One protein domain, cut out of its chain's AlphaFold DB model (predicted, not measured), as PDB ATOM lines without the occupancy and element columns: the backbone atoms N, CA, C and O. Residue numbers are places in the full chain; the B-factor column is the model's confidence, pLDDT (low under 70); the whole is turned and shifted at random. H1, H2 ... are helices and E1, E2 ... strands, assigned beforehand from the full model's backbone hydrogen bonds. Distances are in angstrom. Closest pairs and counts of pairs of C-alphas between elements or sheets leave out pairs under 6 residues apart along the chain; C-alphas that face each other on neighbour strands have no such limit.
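What this domain is: This is residues 24 to 88 of the 94 residues of the protein "Histidine kinase" of Bacillus azotoformans MEV2011 (UniProt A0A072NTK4). A long, narrow hairpin of two strands, E1 and E2, has the long helix H1 packed on it by residues 30 to 40, near the hairpin's open end, while the short helix H2 is set off from H1 and E1. The hairpin's tip, residues 53 to 58, and the first residues of H1, 24 to 29, stick out, and an unnamed tail of residues 77 to 88 follows H2. The printed part has 65 residues, with two named helices and two named strands in the order H1, E1, E2, H2; the class is mixed, helices and strands, and the sheet, in the order E1 - E2, is antiparallel. The whole is loose, with a radius of gyration of the C-alphas of 13.4 A and spans of 39 by 30 by 26 A.

Where its parts are: H1 is residues 24 to 40, 24.5 A from first to last C-alpha, and its C-alpha 24 is at (21.430, -11.967, -24.827). E1 is residues 47 to 54, 21.3 A long, beginning with C-alpha 47 at (35.896, -28.554, -22.731). E2 is residues 57 to 64, 22.4 A long. H2 is residues 71 to 76, 8.9 A long, and its C-alpha 76 is at (46.132, -10.203, -29.175).

How they stand to each other: E1 and E2 form a hairpin, joined by a tight link of 2 residues. They are antiparallel, with 161 degrees between their N-to-C directions. The C-alphas of Val 47 and Asp 64 face each other at 4.5 A. N 48 and O 63, 2.8 A apart, and N 54 and O 57, 2.9 A apart, are within hydrogen-bond range. H1 and E2 have 6 pairs of C-alphas within 8 A, the closest being those of Cys 37 and Asp 64, 5.5 A apart. H1 and E1 have 3 such pairs, the closest being those of Cys 37 and Val 47, 6.6 A apart. H2 is apart from both H1 and E1. In H1 and H2 every O i to N i+4 pair is within hydrogen-bond range.

The domain as a whole: The C-alphas farthest apart are those of Lys 55 and Ala 88, 42.7 A. Without the stretches that stand free, residues 24 to 29 and 53 to 58, the body of 53 residues spans 32 by 26 by 22 A. The printed part has no cut. The links H1 to E1 and E2 to H2, each of 6 residues, are short. Residues 77 to 88 hold no named element, and their C-alphas lie 10 to 20 A from the mean of all C-alphas. The mean pLDDT of the printed part is 87.8, and residues 86 to 88 of this predicted model are under 70.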
ATOM      1  N   GLN A  24      21.091 -11.622 -23.442       93.50
ATOM      2  CA  GLN A  24      21.430 -11.967 -24.827       93.50
ATOM      3  C   GLN A  24      22.925 -11.784 -25.122       93.50
ATOM      4  O   GLN A  24      23.539 -12.681 -25.699       93.50
ATOM      5  N   ARG A  25      23.536 -10.687 -24.652       92.69
ATOM      6  CA  ARG A  25      24.979 -10.444 -24.817       92.69
ATOM      7  C   ARG A  25      25.825 -11.470 -24.080       92.69
ATOM      8  O   ARG A  25      26.785 -11.982 -24.649       92.69
ATOM      9  N   LEU A  26      25.448 -11.810 -22.847       93.12
ATOM     10  CA  LEU A  26      26.139 -12.844 -22.071       93.12
ATOM     11  C   LEU A  26      26.052 -14.205 -22.762       93.12
ATOM     12  O   LEU A  26      27.070 -14.873 -22.931       93.12
ATOM     13  N   ARG A  27      24.862 -14.584 -23.248       91.19
ATOM     14  CA  ARG A  27      24.683 -15.817 -24.026       91.19
ATOM     15  C   ARG A  27      25.595 -15.842 -25.253       91.19
ATOM     16  O   ARG A  27      26.260 -16.849 -25.475       91.19
ATOM     17  N   GLN A  28      25.653 -14.756 -26.026       90.44
ATOM     18  CA  GLN A  28      26.522 -14.687 -27.201       90.44
ATOM     19  C   GLN A  28      28.006 -14.776 -26.826       90.44
ATOM     20  O   GLN A  28      28.762 -15.481 -27.488       90.44
ATOM     21  N   CYS A  29      28.417 -14.107 -25.745       91.50
ATOM     22  CA  CYS A  29      29.782 -14.162 -25.233       91.50
ATOM     23  C   CYS A  29      30.200 -15.603 -24.901       91.50
ATOM     24  O   CYS A  29      31.202 -16.090 -25.424       91.50
ATOM     25  N   PHE A  30      29.387 -16.323 -24.120       93.19
ATOM     26  CA  PHE A  30      29.670 -17.714 -23.769       93.19
ATOM     27  C   PHE A  30      29.692 -18.629 -24.994       93.19
ATOM     28  O   PHE A  30      30.602 -19.443 -25.123       93.19
ATOM     29  N   LEU A  31      28.746 -18.467 -25.928       89.38
ATOM     30  CA  LEU A  31      28.738 -19.242 -27.172       89.38
ATOM     31  C   LEU A  31      30.009 -19.016 -27.995       89.38
ATOM     32  O   LEU A  31      30.573 -19.979 -28.508       89.38
ATOM     33  N   ASN A  32      30.487 -17.773 -28.088       89.75
ATOM     34  CA  ASN A  32      31.708 -17.449 -28.821       89.75
ATOM     35  C   ASN A  32      32.944 -18.102 -28.187       89.75
ATOM     36  O   ASN A  32      33.766 -18.670 -28.903       89.75
ATOM     37  N   ILE A  33      33.063 -18.054 -26.857       91.88
ATOM     38  CA  ILE A  33      34.196 -18.652 -26.137       91.88
ATOM     39  C   ILE A  33      34.160 -20.179 -26.255       91.88
ATOM     40  O   ILE A  33      35.141 -20.778 -26.685       91.88
ATOM     41  N   ILE A  34      33.018 -20.808 -25.962       91.69
ATOM     42  CA  ILE A  34      32.866 -22.272 -26.021       91.69
ATOM     43  C   ILE A  34      33.121 -22.787 -27.441       91.69
ATOM     44  O   ILE A  34      33.787 -23.803 -27.621       91.69
ATOM     45  N   LYS A  35      32.643 -22.070 -28.464       88.50
ATOM     46  CA  LYS A  35      32.922 -22.409 -29.863       88.50
ATOM     47  C   LYS A  35      34.422 -22.368 -30.161       88.50
ATOM     48  O   LYS A  35      34.930 -23.298 -30.778       88.50
ATOM     49  N   ASN A  36      35.132 -21.335 -29.701       90.75
ATOM     50  CA  ASN A  36      36.585 -21.252 -29.867       90.75
ATOM     51  C   ASN A  36      37.308 -22.422 -29.182       90.75
ATOM     52  O   ASN A  36      38.199 -23.004 -29.791       90.75
ATOM     53  N   CYS A  37      36.889 -22.803 -27.971       91.75
ATOM     54  CA  CYS A  37      37.426 -23.961 -27.256       91.75
ATOM     55  C   CYS A  37      37.230 -25.271 -28.036       91.75
ATOM     56  O   CYS A  37      38.162 -26.056 -28.174       91.75
ATOM     57  N   ILE A  38      36.032 -25.499 -28.584       89.19
ATOM     58  CA  ILE A  38      35.738 -26.703 -29.375       89.19
ATOM     59  C   ILE A  38      36.591 -26.751 -30.646       89.19
ATOM     60  O   ILE A  38      37.129 -27.800 -30.983       89.19
ATOM     61  N   GLU A  39      36.730 -25.628 -31.348       88.44
ATOM     62  CA  GLU A  39      37.519 -25.560 -32.581       88.44
ATOM     63  C   GLU A  39      39.029 -25.723 -32.348       88.44
ATOM     64  O   GLU A  39      39.739 -26.165 -33.249       88.44
ATOM     65  N   ALA A  40      39.530 -25.399 -31.151       89.62
ATOM     66  CA  ALA A  40      40.931 -25.604 -30.784       89.62
ATOM     67  C   ALA A  40      41.285 -27.086 -30.550       89.62
ATOM     68  O   ALA A  40      42.465 -27.450 -30.560       89.62
ATOM     69  N   ILE A  41      40.289 -27.952 -30.336       90.88
ATOM     70  CA  ILE A  41      40.465 -29.380 -30.058       90.88
ATOM     71  C   ILE A  41      40.500 -30.163 -31.380       90.88
ATOM     72  O   ILE A  41      39.476 -30.394 -32.017       90.88
ATOM     73  N   THR A  42      41.692 -30.604 -31.789       85.06
ATOM     74  CA  THR A  42      41.916 -31.356 -33.043       85.06
ATOM     75  C   THR A  42      41.987 -32.876 -32.864       85.06
ATOM     76  O   THR A  42      41.880 -33.621 -33.834       85.06
ATOM     77  N   ASN A  43      42.141 -33.338 -31.624       83.56
ATOM     78  CA  ASN A  43      42.235 -34.740 -31.205       83.56
ATOM     79  C   ASN A  43      41.147 -35.030 -30.154       83.56
ATOM     80  O   ASN A  43      40.451 -34.098 -29.751       83.56
ATOM     81  N   PRO A  44      40.973 -36.270 -29.653       86.81
ATOM     82  CA  PRO A  44      40.120 -36.492 -28.490       86.81
ATOM     83  C   PRO A  44      40.517 -35.553 -27.344       86.81
ATOM     84  O   PRO A  44      41.673 -35.517 -26.927       86.81
ATOM     85  N   GLY A  45      39.556 -34.773 -26.865       87.25
ATOM     86  CA  GLY A  45      39.782 -33.716 -25.892       87.25
ATOM     87  C   GLY A  45      38.485 -33.301 -25.219       87.25
ATOM     88  O   GLY A  45      37.417 -33.842 -25.514       87.25
ATOM     89  N   THR A  46      38.574 -32.357 -24.290       88.81
ATOM     90  CA  THR A  46      37.425 -31.931 -23.484       88.81
ATOM     91  C   THR A  46      37.381 -30.425 -23.335       88.81
ATOM     92  O   THR A  46      38.426 -29.794 -23.190       88.81
ATOM     93  N   VAL A  47      36.164 -29.887 -23.274       90.44
ATOM     94  CA  VAL A  47      35.896 -28.554 -22.731       90.44
ATOM     95  C   VAL A  47      35.266 -28.729 -21.354       90.44
ATOM     96  O   VAL A  47      34.308 -29.487 -21.196       90.44
ATOM     97  N   GLN A  48      35.813 -28.043 -20.360       91.38
ATOM     98  CA  GLN A  48      35.344 -28.043 -18.981       91.38
ATOM     99  C   GLN A  48      34.853 -26.640 -18.637       91.38
ATOM    100  O   GLN A  48      35.499 -25.650 -18.980       91.38
ATOM    101  N   ILE A  49      33.693 -26.564 -17.988       91.56
ATOM    102  CA  ILE A  49      33.110 -25.310 -17.512       91.56
ATOM    103  C   ILE A  49      32.924 -25.443 -16.012       91.56
ATOM    104  O   ILE A  49      32.221 -26.344 -15.550       91.56
ATOM    105  N   HIS A  50      33.540 -24.538 -15.266       90.44
ATOM    106  CA  HIS A  50      33.444 -24.468 -13.820       90.44
ATOM    107  C   HIS A  50      32.924 -23.088 -13.421       90.44
ATOM    108  O   HIS A  50      33.389 -22.064 -13.916       90.44
ATOM    109  N   ILE A  51      31.914 -23.062 -12.556       91.00
ATOM    110  CA  ILE A  51      31.300 -21.825 -12.077       91.00
ATOM    111  C   ILE A  51      31.430 -21.806 -10.564       91.00
ATOM    112  O   ILE A  51      31.082 -22.780  -9.900       91.00
ATOM    113  N   PHE A  52      31.945 -20.709 -10.019       90.44
ATOM    114  CA  PHE A  52      32.134 -20.559  -8.582       90.44
ATOM    115  C   PHE A  52      32.054 -19.096  -8.152       90.44
ATOM    116  O   PHE A  52      32.240 -18.174  -8.945       90.44
ATOM    117  N   HIS A  53      31.773 -18.881  -6.868       90.25
ATOM    118  CA  HIS A  53      31.898 -17.560  -6.263       90.25
ATOM    119  C   HIS A  53      33.353 -17.297  -5.891       90.25
ATOM    120  O   HIS A  53      33.984 -18.112  -5.216       90.25
ATOM    121  N   LEU A  54      33.861 -16.130  -6.276       92.56
ATOM    122  CA  LEU A  54      35.141 -15.618  -5.812       92.56
ATOM    123  C   LEU A  54      34.920 -14.218  -5.244       92.56
ATOM    124  O   LEU A  54      34.735 -13.255  -5.983       92.56
ATOM    125  N   LYS A  55      34.949 -14.106  -3.911       90.88
ATOM    126  CA  LYS A  55      34.613 -12.869  -3.187       90.88
ATOM    127  C   LYS A  55      33.210 -12.371  -3.574       90.88
ATOM    128  O   LYS A  55      32.232 -13.027  -3.238       90.88
ATOM    129  N   ASN A  56      33.128 -11.242  -4.276       91.31
ATOM    130  CA  ASN A  56      31.878 -10.597  -4.676       91.31
ATOM    131  C   ASN A  56      31.479 -10.916  -6.124       91.31
ATOM    132  O   ASN A  56      30.449 -10.432  -6.584       91.31
ATOM    133  N   ASP A  57      32.273 -11.727  -6.826       92.69
ATOM    134  CA  ASP A  57      32.080 -12.027  -8.237       92.69
ATOM    135  C   ASP A  57      31.636 -13.478  -8.446       92.69
ATOM    136  O   ASP A  57      31.978 -14.390  -7.683       92.69
ATOM    137  N   VAL A  58      30.871 -13.693  -9.516       93.00
ATOM    138  CA  VAL A  58      30.647 -15.022 -10.091       93.00
ATOM    139  C   VAL A  58      31.698 -15.224 -11.171       93.00
ATOM    140  O   VAL A  58      31.743 -14.471 -12.144       93.00
ATOM    141  N   VAL A  59      32.534 -16.242 -11.005       93.62
ATOM    142  CA  VAL A  59      33.571 -16.611 -11.967       93.62
ATOM    143  C   VAL A  59      33.068 -17.772 -12.807       93.62
ATOM    144  O   VAL A  59      32.611 -18.779 -12.271       93.62
ATOM    145  N   VAL A  60      33.161 -17.620 -14.127       93.00
ATOM    146  CA  VAL A  60      32.929 -18.688 -15.104       93.00
ATOM    147  C   VAL A  60      34.272 -19.016 -15.738       93.00
ATOM    148  O   VAL A  60      34.795 -18.247 -16.543       93.00
ATOM    149  N   GLU A  61      34.838 -20.147 -15.347       94.31
ATOM    150  CA  GLU A  61      36.086 -20.680 -15.873       94.31
ATOM    151  C   GLU A  61      35.775 -21.683 -16.987       94.31
ATOM    152  O   GLU A  61      34.980 -22.607 -16.806       94.31
ATOM    153  N   ILE A  62      36.376 -21.474 -18.159       93.50
ATOM    154  CA  ILE A  62      36.221 -22.337 -19.332       93.50
ATOM    155  C   ILE A  62      37.618 -22.799 -19.733       93.50
ATOM    156  O   ILE A  62      38.488 -21.975 -20.011       93.50
ATOM    157  N   THR A  63      37.833 -24.110 -19.756       93.81
ATOM    158  CA  THR A  63      39.130 -24.721 -20.059       93.81
ATOM    159  C   THR A  63      38.970 -25.753 -21.159       93.81
ATOM    160  O   THR A  63      38.074 -26.592 -21.095       93.81
ATOM    161  N   ASP A  64      39.851 -25.724 -22.153       93.62
ATOM    162  CA  ASP A  64      39.933 -26.740 -23.197       93.62
ATOM    163  C   ASP A  64      41.289 -27.448 -23.200       93.62
ATOM    164  O   ASP A  64      42.280 -26.956 -22.660       93.62
ATOM    165  N   THR A  65      41.319 -28.632 -23.807       94.50
ATOM    166  CA  THR A  65      42.544 -29.410 -24.039       94.50
ATOM    167  C   THR A  65      42.991 -29.314 -25.500       94.50
ATOM    168  O   THR A  65      43.470 -30.299 -26.067       94.50
ATOM    169  N   GLY A  66      42.727 -28.179 -26.149       92.19
ATOM    170  CA  GLY A  66      43.075 -27.929 -27.538       92.19
ATOM    171  C   GLY A  66      44.555 -27.612 -27.735       92.19
ATOM    172  O   GLY A  66      45.393 -27.812 -26.859       92.19
ATOM    173  N   CYS A  67      44.889 -27.094 -28.915       91.94
ATOM    174  CA  CYS A  67      46.268 -26.770 -29.294       91.94
ATOM    175  C   CYS A  67      46.913 -25.633 -28.476       91.94
ATOM    176  O   CYS A  67      48.121 -25.414 -28.586       91.94
ATOM    177  N   GLY A  68      46.135 -24.933 -27.645       91.12
ATOM    178  CA  GLY A  68      46.590 -23.796 -26.855       91.12
ATOM    179  C   GLY A  68      46.864 -22.550 -27.701       91.12
ATOM    180  O   GLY A  68      46.489 -22.457 -28.869       91.12
ATOM    181  N   MET A  69      47.509 -21.559 -27.084       90.94
ATOM    182  CA  MET A  69      47.867 -20.294 -27.727       90.94
ATOM    183  C   MET A  69      49.334 -19.950 -27.470       90.94
ATOM    184  O   MET A  69      49.843 -20.148 -26.365       90.94
ATOM    185  N   THR A  70      50.012 -19.381 -28.468       93.62
ATOM    186  CA  THR A  70      51.335 -18.774 -28.280       93.62
ATOM    187  C   THR A  70      51.226 -17.480 -27.469       93.62
ATOM    188  O   THR A  70      50.151 -16.883 -27.356       93.62
ATOM    189  N   LYS A  71      52.345 -16.987 -26.925       93.62
ATOM    190  CA  LYS A  71      52.366 -15.732 -26.151       93.62
ATOM    191  C   LYS A  71      51.855 -14.543 -26.966       93.62
ATOM    192  O   LYS A  71      51.133 -13.700 -26.443       93.62
ATOM    193  N   GLU A  72      52.187 -14.497 -28.251       91.31
ATOM    194  CA  GLU A  72      51.767 -13.449 -29.182       91.31
ATOM    195  C   GLU A  72      50.260 -13.519 -29.457       91.31
ATOM    196  O   GLU A  72      49.597 -12.485 -29.538       91.31
ATOM    197  N   GLN A  73      49.704 -14.730 -29.573       90.50
ATOM    198  CA  GLN A  73      48.262 -14.936 -29.722       90.50
ATOM    199  C   GLN A  73      47.509 -14.491 -28.464       90.50
ATOM    200  O   GLN A  73      46.509 -13.785 -28.578       90.50
ATOM    201  N   VAL A  74      48.028 -14.817 -27.272       91.62
ATOM    202  CA  VAL A  74      47.456 -14.372 -25.989       91.62
ATOM    203  C   VAL A  74      47.456 -12.846 -25.880       91.62
ATOM    204  O   VAL A  74      46.446 -12.267 -25.492       91.62
ATOM    205  N   GLN A  75      48.536 -12.170 -26.283       90.69
ATOM    206  CA  GLN A  75      48.608 -10.700 -26.263       90.69
ATOM    207  C   GLN A  75      47.575 -10.023 -27.171       90.69
ATOM    208  O   GLN A  75      47.200  -8.878 -26.932       90.69
ATOM    209  N   ARG A  76      47.126 -10.714 -28.223       86.81
ATOM    210  CA  ARG A  76      46.132 -10.203 -29.175       86.81
ATOM    211  C   ARG A  76      44.713 -10.676 -28.867       86.81
ATOM    212  O   ARG A  76      43.779 -10.255 -29.553       86.81
ATOM    213  N   LEU A  77      44.526 -11.524 -27.855       86.38
ATOM    214  CA  LEU A  77      43.220 -12.044 -27.469       86.38
ATOM    215  C   LEU A  77      42.263 -10.899 -27.105       86.38
ATOM    216  O   LEU A  77      42.609  -9.988 -26.362       86.38
ATOM    217  N   GLY A  78      41.055 -10.930 -27.671       79.88
ATOM    218  CA  GLY A  78      40.054  -9.873 -27.491       79.88
ATOM    219  C   GLY A  78      40.246  -8.639 -28.383       79.88
ATOM    220  O   GLY A  78      39.394  -7.753 -28.371       79.88
ATOM    221  N   THR A  79      41.304  -8.586 -29.203       83.81
ATOM    222  CA  THR A  79      41.470  -7.514 -30.196       83.81
ATOM    223  C   THR A  79      40.409  -7.659 -31.292       83.81
ATOM    224  O   THR A  79      40.297  -8.742 -31.880       83.81
ATOM    225  N   PRO A  80      39.644  -6.599 -31.621       77.69
ATOM    226  CA  PRO A  80      38.661  -6.657 -32.697       77.69
ATOM    227  C   PRO A  80      39.273  -7.163 -34.008       77.69
ATOM    228  O   PRO A  80      40.378  -6.776 -34.382       77.69
ATOM    229  N   TYR A  81      38.542  -8.029 -34.713       73.62
ATOM    230  CA  TYR A  81      38.901  -8.604 -36.020       73.62
ATOM    231  C   TYR A  81      40.120  -9.544 -36.058       73.62
ATOM    232  O   TYR A  81      40.347 -10.193 -37.086       73.62
ATOM    233  N   TYR A  82      40.866  -9.706 -34.963       77.25
ATOM    234  CA  TYR A  82      41.953 -10.681 -34.895       77.25
ATOM    235  C   TYR A  82      41.395 -12.113 -34.846       77.25
ATOM    236  O   TYR A  82      40.566 -12.451 -34.006       77.25
ATOM    237  N   SER A  83      41.830 -12.958 -35.780       77.31
ATOM    238  CA  SER A  83      41.513 -14.386 -35.803       77.31
ATOM    239  C   SER A  83      42.621 -15.133 -36.522       77.31
ATOM    240  O   SER A  83      43.180 -14.633 -37.498       77.31
ATOM    241  N   THR A  84      42.900 -16.340 -36.054       77.12
ATOM    242  CA  THR A  84      43.796 -17.310 -36.689       77.12
ATOM    243  C   THR A  84      43.044 -18.269 -37.618       77.12
ATOM    244  O   THR A  84      43.661 -19.132 -38.233       77.12
ATOM    245  N   LYS A  85      41.715 -18.119 -37.733       70.44
ATOM    246  CA  LYS A  85      40.840 -18.941 -38.583       70.44
ATOM    247  C   LYS A  85      40.846 -18.448 -40.029       70.44
ATOM    248  O   LYS A  85      40.906 -17.238 -40.272       70.44
ATOM    249  N   GLU A  86      40.707 -19.371 -40.980       67.88
ATOM    250  CA  GLU A  86      40.609 -19.033 -42.402       67.88
ATOM    251  C   GLU A  86      39.434 -18.074 -42.697       67.88
ATOM    252  O   GLU A  86      38.350 -18.218 -42.118       67.88
ATOM    253  N   PRO A  87      39.597 -17.109 -43.625       57.72
ATOM    254  CA  PRO A  87      38.570 -16.114 -43.946       57.72
ATOM    255  C   PRO A  87      37.209 -16.696 -44.358       57.72
ATOM    256  O   PRO A  87      36.182 -16.096 -44.051       57.72
ATOM    257  N   ALA A  88      37.180 -17.869 -45.001       51.25
ATOM    258  CA  ALA A  88      35.949 -18.513 -45.470       51.25
ATOM    259  C   ALA A  88      35.003 -18.949 -44.331       51.25
ATOM    260  O   ALA A  88      33.798 -19.063 -44.542       51.25
TER     261      ALA A  88